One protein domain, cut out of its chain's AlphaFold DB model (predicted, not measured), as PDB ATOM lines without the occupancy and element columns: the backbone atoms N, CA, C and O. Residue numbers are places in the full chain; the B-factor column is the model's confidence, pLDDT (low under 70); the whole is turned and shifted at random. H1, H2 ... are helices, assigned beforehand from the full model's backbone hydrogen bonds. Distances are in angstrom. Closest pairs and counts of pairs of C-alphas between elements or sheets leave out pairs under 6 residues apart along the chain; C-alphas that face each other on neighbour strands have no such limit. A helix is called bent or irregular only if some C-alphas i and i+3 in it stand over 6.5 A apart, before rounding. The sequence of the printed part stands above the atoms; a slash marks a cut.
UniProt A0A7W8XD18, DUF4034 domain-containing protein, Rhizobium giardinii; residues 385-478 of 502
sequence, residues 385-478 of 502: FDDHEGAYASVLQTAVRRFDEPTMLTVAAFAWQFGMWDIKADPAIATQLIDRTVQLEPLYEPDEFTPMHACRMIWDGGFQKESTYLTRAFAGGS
ATOM      1  N   PHE A 385     214.586 180.178 166.187       96.75
ATOM      2  CA  PHE A 385     213.858 179.214 167.011       96.75
ATOM      3  C   PHE A 385     213.349 179.876 168.299       96.75
ATOM      4  O   PHE A 385     214.013 180.741 168.874       96.75
ATOM      5  N   ASP A 386     212.170 179.446 168.748       93.38
ATOM      6  CA  ASP A 386     211.565 179.886 170.002       93.38
ATOM      7  C   ASP A 386     212.087 179.058 171.188       93.38
ATOM      8  O   ASP A 386     212.201 177.833 171.111       93.38
ATOM      9  N   ASP A 387     212.321 179.713 172.327       94.88
ATOM     10  CA  ASP A 387     212.778 179.060 173.563       94.88
ATOM     11  C   ASP A 387     211.604 178.607 174.448       94.88
ATOM     12  O   ASP A 387     211.481 179.004 175.604       94.88
ATOM     13  N   HIS A 388     210.694 177.789 173.910       88.56
ATOM     14  CA  HIS A 388     209.458 177.412 174.618       88.56
ATOM     15  C   HIS A 388     209.682 176.727 175.977       88.56
ATOM     16  O   HIS A 388     208.820 176.799 176.852       88.56
ATOM     17  N   GLU A 389     210.809 176.034 176.147       92.06
ATOM     18  CA  GLU A 389     211.158 175.337 177.389       92.06
ATOM     19  C   GLU A 389     212.069 176.162 178.315       92.06
ATOM     20  O   GLU A 389     212.412 175.695 179.401       92.06
ATOM     21  N   GLY A 390     212.467 177.375 177.911       95.12
ATOM     22  CA  GLY A 390     213.385 178.228 178.672       95.12
ATOM     23  C   GLY A 390     214.808 177.668 178.783       95.12
ATOM     24  O   GLY A 390     215.552 178.036 179.697       95.12
ATOM     25  N   ALA A 391     215.190 176.738 177.904       95.56
ATOM     26  CA  ALA A 391     216.484 176.069 177.950       95.56
ATOM     27  C   ALA A 391     217.615 177.048 177.617       95.56
ATOM     28  O   ALA A 391     218.635 177.075 178.309       95.56
ATOM     29  N   TYR A 392     217.426 177.883 176.595       96.75
ATOM     30  CA  TYR A 392     218.426 178.873 176.211       96.75
ATOM     31  C   TYR A 392     218.530 179.998 177.249       96.75
ATOM     32  O   TYR A 392     219.631 180.352 177.682       96.75
ATOM     33  N   ALA A 393     217.391 180.492 177.736       96.31
ATOM     34  CA  ALA A 393     217.331 181.468 178.815       96.31
ATOM     35  C   ALA A 393     218.042 180.967 180.084       96.31
ATOM     36  O   ALA A 393     218.794 181.723 180.700       96.31
ATOM     37  N   SER A 394     217.876 179.690 180.447       94.69
ATOM     38  CA  SER A 394     218.561 179.068 181.590       94.69
ATOM     39  C   SER A 394     220.090 179.072 181.441       94.69
ATOM     40  O   SER A 394     220.812 179.406 182.389       94.69
ATOM     41  N   VAL A 395     220.603 178.792 180.235       95.00
ATOM     42  CA  VAL A 395     222.045 178.872 179.935       95.00
ATOM     43  C   VAL A 395     222.560 180.297 180.148       95.00
ATOM     44  O   VAL A 395     223.560 180.488 180.844       95.00
ATOM     45  N   LEU A 396     221.861 181.309 179.625       95.62
ATOM     46  CA  LEU A 396     222.268 182.708 179.792       95.62
ATOM     47  C   LEU A 396     222.170 183.168 181.255       95.62
ATOM     48  O   LEU A 396     223.084 183.814 181.760       95.62
ATOM     49  N   GLN A 397     221.113 182.794 181.977       94.25
ATOM     50  CA  GLN A 397     220.966 183.088 183.409       94.25
ATOM     51  C   GLN A 397     222.066 182.445 184.258       94.25
ATOM     52  O   GLN A 397     222.507 183.029 185.252       94.25
ATOM     53  N   THR A 398     222.527 181.257 183.872       92.50
ATOM     54  CA  THR A 398     223.674 180.607 184.505       92.50
ATOM     55  C   THR A 398     224.965 181.355 184.192       92.50
ATOM     56  O   THR A 398     225.728 181.645 185.112       92.50
ATOM     57  N   ALA A 399     225.188 181.752 182.935       91.75
ATOM     58  CA  ALA A 399     226.346 182.559 182.549       91.75
ATOM     59  C   ALA A 399     226.417 183.879 183.338       91.75
ATOM     60  O   ALA A 399     227.470 184.212 183.876       91.75
ATOM     61  N   VAL A 400     225.288 184.579 183.514       93.50
ATOM     62  CA  VAL A 400     225.211 185.807 184.330       93.50
ATOM     63  C   VAL A 400     225.581 185.554 185.797       93.50
ATOM     64  O   VAL A 400     226.251 186.387 186.405       93.50
ATOM     65  N   ARG A 401     225.179 184.415 186.382       91.25
ATOM     66  CA  ARG A 401     225.562 184.042 187.760       91.25
ATOM     67  C   ARG A 401     227.037 183.675 187.887       91.25
ATOM     68  O   ARG A 401     227.647 183.980 188.907       91.25
ATOM     69  N   ARG A 402     227.596 183.015 186.871       87.38
ATOM     70  CA  ARG A 402     229.018 182.652 186.824       87.38
ATOM     71  C   ARG A 402     229.920 183.870 186.667       87.38
ATOM     72  O   ARG A 402     230.943 183.954 187.350       87.38
ATOM     73  N   PHE A 403     229.500 184.798 185.804       89.69
ATOM     74  CA  PHE A 403     230.117 186.101 185.559       89.69
ATOM     75  C   PHE A 403     231.601 186.021 185.140       89.69
ATOM     76  O   PHE A 403     232.419 186.879 185.495       89.69
ATOM     77  N   ASP A 404     231.954 184.961 184.403       88.12
ATOM     78  CA  ASP A 404     233.337 184.572 184.109       88.12
ATOM     79  C   ASP A 404     233.650 184.284 182.629       88.12
ATOM     80  O   ASP A 404     234.826 184.143 182.308       88.12
ATOM     81  N   GLU A 405     232.661 184.255 181.726       91.06
ATOM     82  CA  GLU A 405     232.884 183.927 180.308       91.06
ATOM     83  C   GLU A 405     232.432 185.078 179.373       91.06
ATOM     84  O   GLU A 405     231.232 185.338 179.238       91.06
ATOM     85  N   PRO A 406     233.363 185.817 178.737       92.44
ATOM     86  CA  PRO A 406     233.060 187.071 178.039       92.44
ATOM     87  C   PRO A 406     232.064 186.949 176.873       92.44
ATOM     88  O   PRO A 406     231.271 187.879 176.655       92.44
ATOM     89  N   THR A 407     232.068 185.846 176.121       93.69
ATOM     90  CA  THR A 407     231.212 185.691 174.934       93.69
ATOM     91  C   THR A 407     229.758 185.392 175.316       93.69
ATOM     92  O   THR A 407     228.837 186.045 174.820       93.69
ATOM     93  N   MET A 408     229.517 184.481 176.253       94.69
ATOM     94  CA  MET A 408     228.213 184.200 176.850       94.69
ATOM     95  C   MET A 408     227.658 185.444 177.537       94.69
ATOM     96  O   MET A 408     226.477 185.746 177.371       94.69
ATOM     97  N   LEU A 409     228.494 186.206 178.254       95.38
ATOM     98  CA  LEU A 409     228.072 187.469 178.870       95.38
ATOM     99  C   LEU A 409     227.682 188.522 177.825       95.38
ATOM    100  O   LEU A 409     226.759 189.292 178.073       95.38
ATOM    101  N   THR A 410     228.291 188.517 176.635       96.56
ATOM    102  CA  THR A 410     227.879 189.386 175.516       96.56
ATOM    103  C   THR A 410     226.471 189.046 175.031       96.56
ATOM    104  O   THR A 410     225.632 189.932 174.848       96.56
ATOM    105  N   VAL A 411     226.183 187.755 174.855       97.62
ATOM    106  CA  VAL A 411     224.856 187.284 174.436       97.62
ATOM    107  C   VAL A 411     223.816 187.493 175.544       97.62
ATOM    108  O   VAL A 411     222.678 187.876 175.270       97.62
ATOM    109  N   ALA A 412     224.204 187.334 176.808       97.56
ATOM    110  CA  ALA A 412     223.357 187.690 177.937       97.56
ATOM    111  C   ALA A 412     223.094 189.207 177.981       97.56
ATOM    112  O   ALA A 412     221.951 189.622 178.130       97.56
ATOM    113  N   ALA A 413     224.098 190.060 177.767       97.81
ATOM    114  CA  ALA A 413     223.901 191.509 177.730       97.81
ATOM    115  C   ALA A 413     222.879 191.915 176.659       97.81
ATOM    116  O   ALA A 413     222.015 192.748 176.926       97.81
ATOM    117  N   PHE A 414     222.919 191.278 175.484       98.25
ATOM    118  CA  PHE A 414     221.882 191.416 174.458       98.25
ATOM    119  C   PHE A 414     220.489 191.044 174.994       98.25
ATOM    120  O   PHE A 414     219.562 191.853 174.906       98.25
ATOM    121  N   ALA A 415     220.346 189.861 175.597       98.00
ATOM    122  CA  ALA A 415     219.061 189.387 176.109       98.00
ATOM    123  C   ALA A 415     218.469 190.307 177.188       98.00
ATOM    124  O   ALA A 415     217.288 190.649 177.126       98.00
ATOM    125  N   TRP A 416     219.291 190.755 178.140       97.94
ATOM    126  CA  TRP A 416     218.874 191.661 179.213       97.94
ATOM    127  C   TRP A 416     218.656 193.096 178.733       97.94
ATOM    128  O   TRP A 416     217.809 193.789 179.284       97.94
ATOM    129  N   GLN A 417     219.363 193.570 177.708       97.75
ATOM    130  CA  GLN A 417     219.148 194.922 177.192       97.75
ATOM    131  C   GLN A 417     217.812 195.042 176.449       97.75
ATOM    132  O   GLN A 417     217.131 196.062 176.571       97.75
ATOM    133  N   PHE A 418     217.453 194.022 175.663       97.38
ATOM    134  CA  PHE A 418     216.353 194.106 174.696       97.38
ATOM    135  C   PHE A 418     215.146 193.219 175.024       97.38
ATOM    136  O   PHE A 418     214.106 193.364 174.389       97.38
ATOM    137  N   GLY A 419     215.242 192.377 176.053       96.44
ATOM    138  CA  GLY A 419     214.147 191.531 176.516       96.44
ATOM    139  C   GLY A 419     213.894 190.338 175.594       96.44
ATOM    140  O   GLY A 419     212.857 190.275 174.937       96.44
ATOM    141  N   MET A 420     214.854 189.415 175.526       96.12
ATOM    142  CA  MET A 420     214.820 188.254 174.624       96.12
ATOM    143  C   MET A 420     214.535 186.951 175.376       96.12
ATOM    144  O   MET A 420     214.945 186.812 176.523       96.12
ATOM    145  N   TRP A 421     213.895 185.981 174.713       95.88
ATOM    146  CA  TRP A 421     213.692 184.617 175.242       95.88
ATOM    147  C   TRP A 421     213.073 184.601 176.651       95.88
ATOM    148  O   TRP A 421     213.596 183.978 177.570       95.88
ATOM    149  N   ASP A 422     211.999 185.376 176.839       94.75
ATOM    150  CA  ASP A 422     211.292 185.573 178.117       94.75
ATOM    151  C   ASP A 422     212.128 186.160 179.272       94.75
ATOM    152  O   ASP A 422     211.649 186.301 180.403       94.75
ATOM    153  N   ILE A 423     213.355 186.609 179.002       96.06
ATOM    154  CA  ILE A 423     214.143 187.407 179.938       96.06
ATOM    155  C   ILE A 423     213.605 188.836 179.913       96.06
ATOM    156  O   ILE A 423     213.576 189.503 178.880       96.06
ATOM    157  N   LYS A 424     213.177 189.338 181.073       96.12
ATOM    158  CA  LYS A 424     212.711 190.721 181.207       96.12
ATOM    159  C   LYS A 424     213.879 191.693 181.033       96.12
ATOM    160  O   LYS A 424     214.897 191.551 181.706       96.12
ATOM    161  N   ALA A 425     213.685 192.716 180.200       97.31
ATOM    162  CA  ALA A 425     214.695 193.740 179.977       97.31
ATOM    163  C   ALA A 425     215.088 194.466 181.281       97.31
ATOM    164  O   ALA A 425     214.230 194.991 181.999       97.31
ATOM    165  N   ASP A 426     216.392 194.521 181.540       97.12
ATOM    166  CA  ASP A 426     217.047 195.282 182.599       97.12
ATOM    167  C   ASP A 426     218.393 195.834 182.074       97.12
ATOM    168  O   ASP A 426     219.428 195.156 182.125       97.12
ATOM    169  N   PRO A 427     218.399 197.084 181.567       95.25
ATOM    170  CA  PRO A 427     219.606 197.726 181.047       95.25
ATOM    171  C   PRO A 427     220.740 197.889 182.068       95.25
ATOM    172  O   PRO A 427     221.903 198.027 181.679       95.25
ATOM    173  N   ALA A 428     220.440 197.883 183.372       94.31
ATOM    174  CA  ALA A 428     221.464 198.004 184.406       94.31
ATOM    175  C   ALA A 428     222.270 196.706 184.542       94.31
ATOM    176  O   ALA A 428     223.491 196.759 184.710       94.31
ATOM    177  N   ILE A 429     221.610 195.550 184.422       94.75
ATOM    178  CA  ILE A 429     222.297 194.254 184.331       94.75
ATOM    179  C   ILE A 429     223.099 194.188 183.029       94.75
ATOM    180  O   ILE A 429     224.281 193.860 183.066       94.75
ATOM    181  N   ALA A 430     222.503 194.569 181.895       95.56
ATOM    182  CA  ALA A 430     223.192 194.546 180.603       95.56
ATOM    183  C   ALA A 430     224.474 195.396 180.590       95.56
ATOM    184  O   ALA A 430     225.498 194.953 180.078       95.56
ATOM    185  N   THR A 431     224.447 196.585 181.200       94.50
ATOM    186  CA  THR A 431     225.631 197.455 181.312       94.50
ATOM    187  C   THR A 431     226.745 196.785 182.118       94.50
ATOM    188  O   THR A 431     227.885 196.744 181.673       94.50
ATOM    189  N   GLN A 432     226.413 196.179 183.262       94.31
ATOM    190  CA  GLN A 432     227.399 195.480 184.092       94.31
ATOM    191  C   GLN A 432     227.983 194.244 183.394       94.31
ATOM    192  O   GLN A 432     229.163 193.946 183.564       94.31
ATOM    193  N   LEU A 433     227.184 193.540 182.585       95.69
ATOM    194  CA  LEU A 433     227.659 192.434 181.751       95.69
ATOM    195  C   LEU A 433     228.649 192.914 180.683       95.69
ATOM    196  O   LEU A 433     229.691 192.293 180.505       95.69
ATOM    197  N   ILE A 434     228.362 194.039 180.021       95.12
ATOM    198  CA  ILE A 434     229.255 194.651 179.028       95.12
ATOM    199  C   ILE A 434     230.585 195.056 179.670       95.12
ATOM    200  O   ILE A 434     231.643 194.676 179.168       95.12
ATOM    201  N   ASP A 435     230.538 195.774 180.795       92.94
ATOM    202  CA  ASP A 435     231.737 196.195 181.528       92.94
ATOM    203  C   ASP A 435     232.586 194.984 181.931       92.94
ATOM    204  O   ASP A 435     233.814 194.997 181.828       92.94
ATOM    205  N   ARG A 436     231.922 193.901 182.346       92.69
ATOM    206  CA  ARG A 436     232.588 192.658 182.718       92.69
ATOM    207  C   ARG A 436     233.238 191.952 181.534       92.69
ATOM    208  O   ARG A 436     234.370 191.494 181.665       92.69
ATOM    209  N   THR A 437     232.566 191.883 180.389       93.50
ATOM    210  CA  THR A 437     233.144 191.331 179.159       93.50
ATOM    211  C   THR A 437     234.433 192.065 178.785       93.50
ATOM    212  O   THR A 437     235.429 191.405 178.505       93.50
ATOM    213  N   VAL A 438     234.462 193.403 178.868       91.50
ATOM    214  CA  VAL A 438     235.668 194.206 178.570       91.50
ATOM    215  C   VAL A 438     236.827 193.886 179.524       91.50
ATOM    216  O   VAL A 438     237.984 193.893 179.113       91.50
ATOM    217  N   GLN A 439     236.542 193.582 180.794       90.75
ATOM    218  CA  GLN A 439     237.571 193.176 181.762       90.75
ATOM    219  C   GLN A 439     238.121 191.770 181.492       90.75
ATOM    220  O   GLN A 439     239.298 191.513 181.737       90.75
ATOM    221  N   LEU A 440     237.266 190.854 181.032       89.56
ATOM    222  CA  LEU A 440     237.615 189.451 180.801       89.56
ATOM    223  C   LEU A 440     238.311 189.223 179.455       89.56
ATOM    224  O   LEU A 440     239.185 188.365 179.376       89.56
ATOM    225  N   GLU A 441     237.955 189.980 178.413       86.69
ATOM    226  CA  GLU A 441     238.445 189.784 177.039       86.69
ATOM    227  C   GLU A 441     239.983 189.705 176.928       86.69
ATOM    228  O   GLU A 441     240.466 188.784 176.271       86.69
ATOM    229  N   PRO A 442     240.792 190.552 177.601       84.25
ATOM    230  CA  PRO A 442     242.254 190.465 177.514       84.25
ATOM    231  C   PRO A 442     242.860 189.196 178.130       84.25
ATOM    232  O   PRO A 442     244.029 188.900 177.887       84.25
ATOM    233  N   LEU A 443     242.106 188.496 178.982       79.19
ATOM    234  CA  LEU A 443     242.529 187.262 179.648       79.19
ATOM    235  C   LEU A 443     242.041 186.009 178.926       79.19
ATOM    236  O   LEU A 443     242.408 184.902 179.312       79.19
ATOM    237  N   TYR A 444     241.192 186.187 177.921       72.69
ATOM    238  CA  TYR A 444     240.639 185.106 177.139       72.69
ATOM    239  C   TYR A 444     241.645 184.710 176.056       72.69
ATOM    240  O   TYR A 444     242.044 185.544 175.239       72.69
ATOM    241  N   GLU A 445     242.073 183.446 176.035       65.81
ATOM    242  CA  GLU A 445     242.748 182.918 174.848       65.81
ATOM    243  C   GLU A 445     241.719 182.900 173.708       65.81
ATOM    244  O   GLU A 445     240.618 182.391 173.905       65.81
ATOM    245  N   PRO A 446     242.003 183.514 172.547       56.84
ATOM    246  CA  PRO A 446     240.982 183.732 171.535       56.84
ATOM    247  C   PRO A 446     240.501 182.404 170.939       56.84
ATOM    248  O   PRO A 446     241.150 181.844 170.058       56.84
ATOM    249  N   ASP A 447     239.332 181.940 171.382       64.88
ATOM    250  CA  ASP A 447     238.526 180.977 170.631       64.88
ATOM    251  C   ASP A 447     238.016 181.611 169.328       64.88
ATOM    252  O   ASP A 447     237.946 182.836 169.175       64.88
ATOM    253  N   GLU A 448     237.554 180.781 168.389       78.25
ATOM    254  CA  GLU A 448     236.925 181.281 167.164       78.25
ATOM    255  C   GLU A 448     235.634 182.069 167.428       78.25
ATOM    256  O   GLU A 448     235.201 182.834 166.566       78.25
ATOM    257  N   PHE A 449     235.005 181.936 168.601       89.56
ATOM    258  CA  PHE A 449     233.775 182.649 168.952       89.56
ATOM    259  C   PHE A 449     233.995 183.658 170.086       89.56
ATOM    260  O   PHE A 449     233.858 183.353 171.266       89.56
ATOM    261  N   THR A 450     234.331 184.888 169.696       91.56
ATOM    262  CA  THR A 450     234.648 186.015 170.584       91.56
ATOM    263  C   THR A 450     233.420 186.901 170.850       91.56
ATOM    264  O   THR A 450     232.428 186.810 170.112       91.56
ATOM    265  N   PRO A 451     233.486 187.851 171.806       93.62
ATOM    266  CA  PRO A 451     232.449 188.874 171.997       93.62
ATOM    267  C   PRO A 451     232.070 189.617 170.706       93.62
ATOM    268  O   PRO A 451     230.893 189.842 170.408       93.62
ATOM    269  N   MET A 452     233.064 189.945 169.878       92.94
ATOM    270  CA  MET A 452     232.837 190.605 168.593       92.94
ATOM    271  C   MET A 452     232.190 189.678 167.558       92.94
ATOM    272  O   MET A 452     231.343 190.129 166.781       92.94
ATOM    273  N   HIS A 453     232.512 188.381 167.563       94.31
ATOM    274  CA  HIS A 453     231.806 187.404 166.733       94.31
ATOM    275  C   HIS A 453     230.353 187.210 167.183       94.31
ATOM    276  O   HIS A 453     229.474 187.098 166.328       94.31
ATOM    277  N   ALA A 454     230.065 187.256 168.486       95.56
ATOM    278  CA  ALA A 454     228.691 187.263 168.987       95.56
ATOM    279  C   ALA A 454     227.923 188.506 168.501       95.56
ATOM    280  O   ALA A 454     226.824 188.372 167.964       95.56
ATOM    281  N   CYS A 455     228.525 189.701 168.568       96.62
ATOM    282  CA  CYS A 455     227.930 190.919 167.997       96.62
ATOM    283  C   CYS A 455     227.635 190.765 166.500       96.62
ATOM    284  O   CYS A 455     226.574 191.180 166.025       96.62
ATOM    285  N   ARG A 456     228.556 190.153 165.750       96.38
ATOM    286  CA  ARG A 456     228.356 189.880 164.325       96.38
ATOM    287  C   ARG A 456     227.206 188.899 164.086       96.38
ATOM    288  O   ARG A 456     226.387 189.148 163.210       96.38
ATOM    289  N   MET A 457     227.103 187.836 164.878       97.44
ATOM    290  CA  MET A 457     226.005 186.875 164.770       97.44
ATOM    291  C   MET A 457     224.646 187.527 165.060       97.44
ATOM    292  O   MET A 457     223.692 187.294 164.325       97.44
ATOM    293  N   ILE A 458     224.568 188.401 166.069       98.19
ATOM    294  CA  ILE A 458     223.368 189.201 166.369       98.19
ATOM    295  C   ILE A 458     222.983 190.071 165.159       98.19
ATOM    296  O   ILE A 458     221.815 190.125 164.776       98.19
ATOM    297  N   TRP A 459     223.962 190.710 164.508       98.06
ATOM    298  CA  TRP A 459     223.726 191.491 163.289       98.06
ATOM    299  C   TRP A 459     223.162 190.635 162.150       98.06
ATOM    300  O   TRP A 459     222.169 191.011 161.522       98.06
ATOM    301  N   ASP A 460     223.808 189.501 161.875       97.38
ATOM    302  CA  ASP A 460     223.426 188.592 160.792       97.38
ATOM    303  C   ASP A 460     222.053 187.947 161.049       97.38
ATOM    304  O   ASP A 460     221.345 187.613 160.101       97.38
ATOM    305  N   GLY A 461     221.637 187.863 162.317       96.75
ATOM    306  CA  GLY A 461     220.305 187.440 162.754       96.75
ATOM    307  C   GLY A 461     219.222 188.512 162.641       96.75
ATOM    308  O   GLY A 461     218.137 188.338 163.170       96.75
ATOM    309  N   GLY A 462     219.484 189.653 161.998       97.25
ATOM    310  CA  GLY A 462     218.462 190.687 161.799       97.25
ATOM    311  C   GLY A 462     218.319 191.698 162.942       97.25
ATOM    312  O   GLY A 462     217.431 192.545 162.881       97.25
ATOM    313  N   PHE A 463     219.205 191.667 163.941       97.12
ATOM    314  CA  PHE A 463     219.211 192.592 165.083       97.12
ATOM    315  C   PHE A 463     220.317 193.652 164.929       97.12
ATOM    316  O   PHE A 463     221.240 193.778 165.743       97.12
ATOM    317  N   GLN A 464     220.298 194.401 163.818       97.19
ATOM    318  CA  GLN A 464     221.406 195.306 163.473       97.19
ATOM    319  C   GLN A 464     221.547 196.485 164.443       97.19
ATOM    320  O   GLN A 464     222.665 196.938 164.715       97.19
ATOM    321  N   LYS A 465     220.434 197.003 164.977       96.12
ATOM    322  CA  LYS A 465     220.460 198.133 165.922       96.12
ATOM    323  C   LYS A 465     221.069 197.706 167.253       96.12
ATOM    324  O   LYS A 465     221.881 198.431 167.824       96.12
ATOM    325  N   GLU A 466     220.712 196.514 167.698       97.06
ATOM    326  CA  GLU A 466     221.141 195.883 168.934       97.06
ATOM    327  C   GLU A 466     222.623 195.499 168.861       97.06
ATOM    328  O   GLU A 466     223.400 195.835 169.753       97.06
ATOM    329  N   SER A 467     223.053 194.908 167.743       96.81
ATOM    330  CA  SER A 467     224.471 194.646 167.474       96.81
ATOM    331  C   SER A 467     225.303 195.935 167.427       96.81
ATOM    332  O   SER A 467     226.387 196.005 168.014       96.81
ATOM    333  N   THR A 468     224.785 196.998 166.794       95.44
ATOM    334  CA  THR A 468     225.449 198.314 166.773       95.44
ATOM    335  C   THR A 468     225.600 198.886 168.180       95.44
ATOM    336  O   THR A 468     226.638 199.467 168.494       95.44
ATOM    337  N   TYR A 469     224.577 198.737 169.026       96.06
ATOM    338  CA  TYR A 469     224.623 199.165 170.422       96.06
ATOM    339  C   TYR A 469     225.755 198.463 171.179       96.06
ATOM    340  O   TYR A 469     226.611 199.148 171.736       96.06
ATOM    341  N   LEU A 470     225.816 197.128 171.126       95.38
ATOM    342  CA  LEU A 470     226.845 196.345 171.821       95.38
ATOM    343  C   LEU A 470     228.247 196.662 171.300       95.38
ATOM    344  O   LEU A 470     229.145 196.959 172.080       95.38
ATOM    345  N   THR A 471     228.412 196.715 169.976       94.81
ATOM    346  CA  THR A 471     229.695 197.054 169.340       94.81
ATOM    347  C   THR A 471     230.201 198.427 169.791       94.81
ATOM    348  O   THR A 471     231.383 198.599 170.084       94.81
ATOM    349  N   ARG A 472     229.309 199.424 169.880       92.75
ATOM    350  CA  ARG A 472     229.660 200.760 170.384       92.75
ATOM    351  C   ARG A 472     229.970 200.750 171.874       92.75
ATOM    352  O   ARG A 472     230.863 201.482 172.283       92.75
ATOM    353  N   ALA A 473     229.251 199.959 172.663       90.94
ATOM    354  CA  ALA A 473     229.491 199.849 174.094       90.94
ATOM    355  C   ALA A 473     230.883 199.252 174.375       90.94
ATOM    356  O   ALA A 473     231.642 199.829 175.151       90.94
ATOM    357  N   PHE A 474     231.281 198.204 173.646       89.69
ATOM    358  CA  PHE A 474     232.629 197.633 173.736       89.69
ATOM    359  C   PHE A 474     233.721 198.598 173.253       89.69
ATOM    360  O   PHE A 474     234.751 198.753 173.910       89.69
ATOM    361  N   ALA A 475     233.482 199.334 172.162       83.88
ATOM    362  CA  ALA A 475     234.418 200.359 171.695       83.88
ATOM    363  C   ALA A 475     234.543 201.548 172.673       83.88
ATOM    364  O   ALA A 475     235.626 202.104 172.841       83.88
ATOM    365  N   GLY A 476     233.441 201.942 173.320       68.69
ATOM    366  CA  GLY A 476     233.380 203.054 174.272       68.69
ATOM    367  C   GLY A 476     233.987 202.746 175.645       68.69
ATOM    368  O   GLY A 476     234.408 203.677 176.330       68.69
ATOM    369  N   GLY A 477     234.080 201.467 176.028       53.97
ATOM    370  CA  GLY A 477     234.762 201.007 177.246       53.97
ATOM    371  C   GLY A 477     236.294 201.033 177.163       53.97
ATOM    372  O   GLY A 477     236.978 200.932 178.182       53.97
ATOM    373  N   SER A 478     236.857 201.228 175.966       38.94
ATOM    374  CA  SER A 478     238.300 201.368 175.752       38.94
ATOM    375  C   SER A 478     238.778 202.785 176.108       38.94
ATOM    376  O   SER A 478     238.895 203.657 175.248       38.94
TER     377      SER A 478
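This is residues 385 to 478 of the 502 residues of the protein "DUF4034 domain-containing protein" of Rhizobium giardinii (UniProt A0A7W8XD18). Two helical hairpins, H2 with H3 and H4 with H5, pack crosswise on each other, and H1 crosses H2 on the side away from H4 and H5. H2 runs through the middle and packs against the other four helices. The printed part has 94 residues, with five named helices in the order H1, H2, H3, H4, H5 and no named strand; the class is all helix. The whole is compact, with a radius of gyration of the C-alphas of 12.3 A, and it spans 36 by 27 by 27 A.

H1, residues 391 to 402, touches H2, residues 406 to 418, with residues 396 to 400 alone; the closest C-alphas, of Leu 396 and Ala 412, are 5.4 A apart, and the two run opposite ways at a steep tilt of 65 degrees. H2 is the hub, touching 4 other helices. With H3, residues 427 to 443, it forms a helical hairpin at a shallow tilt of 15 degrees, its closest C-alphas those of Ala 413 and Ala 430, 4.2 A apart. H2 touches H4, residues 451 to 460, with residues 406 to 411 alone, at a steep tilt of 45 degrees, closest at the C-alphas of Thr 407 and Pro 451, 4.5 A apart. H5, residues 464 to 476, forms a second hairpin with H4, at a shallow tilt of 21 degrees; the closest C-alphas, of Cys 455 and Ser 467, are 5.1 A apart. H5 also touches H2, at a steep tilt of 56 degrees, closest at the C-alphas of Phe 414 and Glu 466, 7.1 A apart. H5 touches H3 with residues 470 to 474 alone, closest at the C-alphas of Val 438 and Phe 474, 6.7 A apart. H1 is apart from H4 and H5. The helix packing is mostly crossed, but only just, with 2 of 6 pairs at a shallow tilt. Every O i to N i+4 pair is within hydrogen-bond range in H1, H2, H4 and H5; in H3 it is 11 of 13.

H1 begins at C-alpha 391, (216.484, 176.069, 177.950), and is 16.7 A long. H2 is 18.4 A long. H3, the longest helix, measures 25.2 A and is irregular, but only just: C-alphas 439 and 442 are 6.9 A apart. H4 is 14.4 A long. H5 is 17.9 A long and ends at C-alpha 476, (233.380, 203.054, 174.272).

The C-alphas of Glu 389 and Ser 478, the two farthest apart, are 37.6 A apart. The printed part has no cut. The links H1 to H2 and H4 to H5 are tight, those from H2 to H3 and H3 to H4 are short, and no link is long. The mean pLDDT of the printed part is 91.5; residues 445 to 447 and 476 to 478 are under 70.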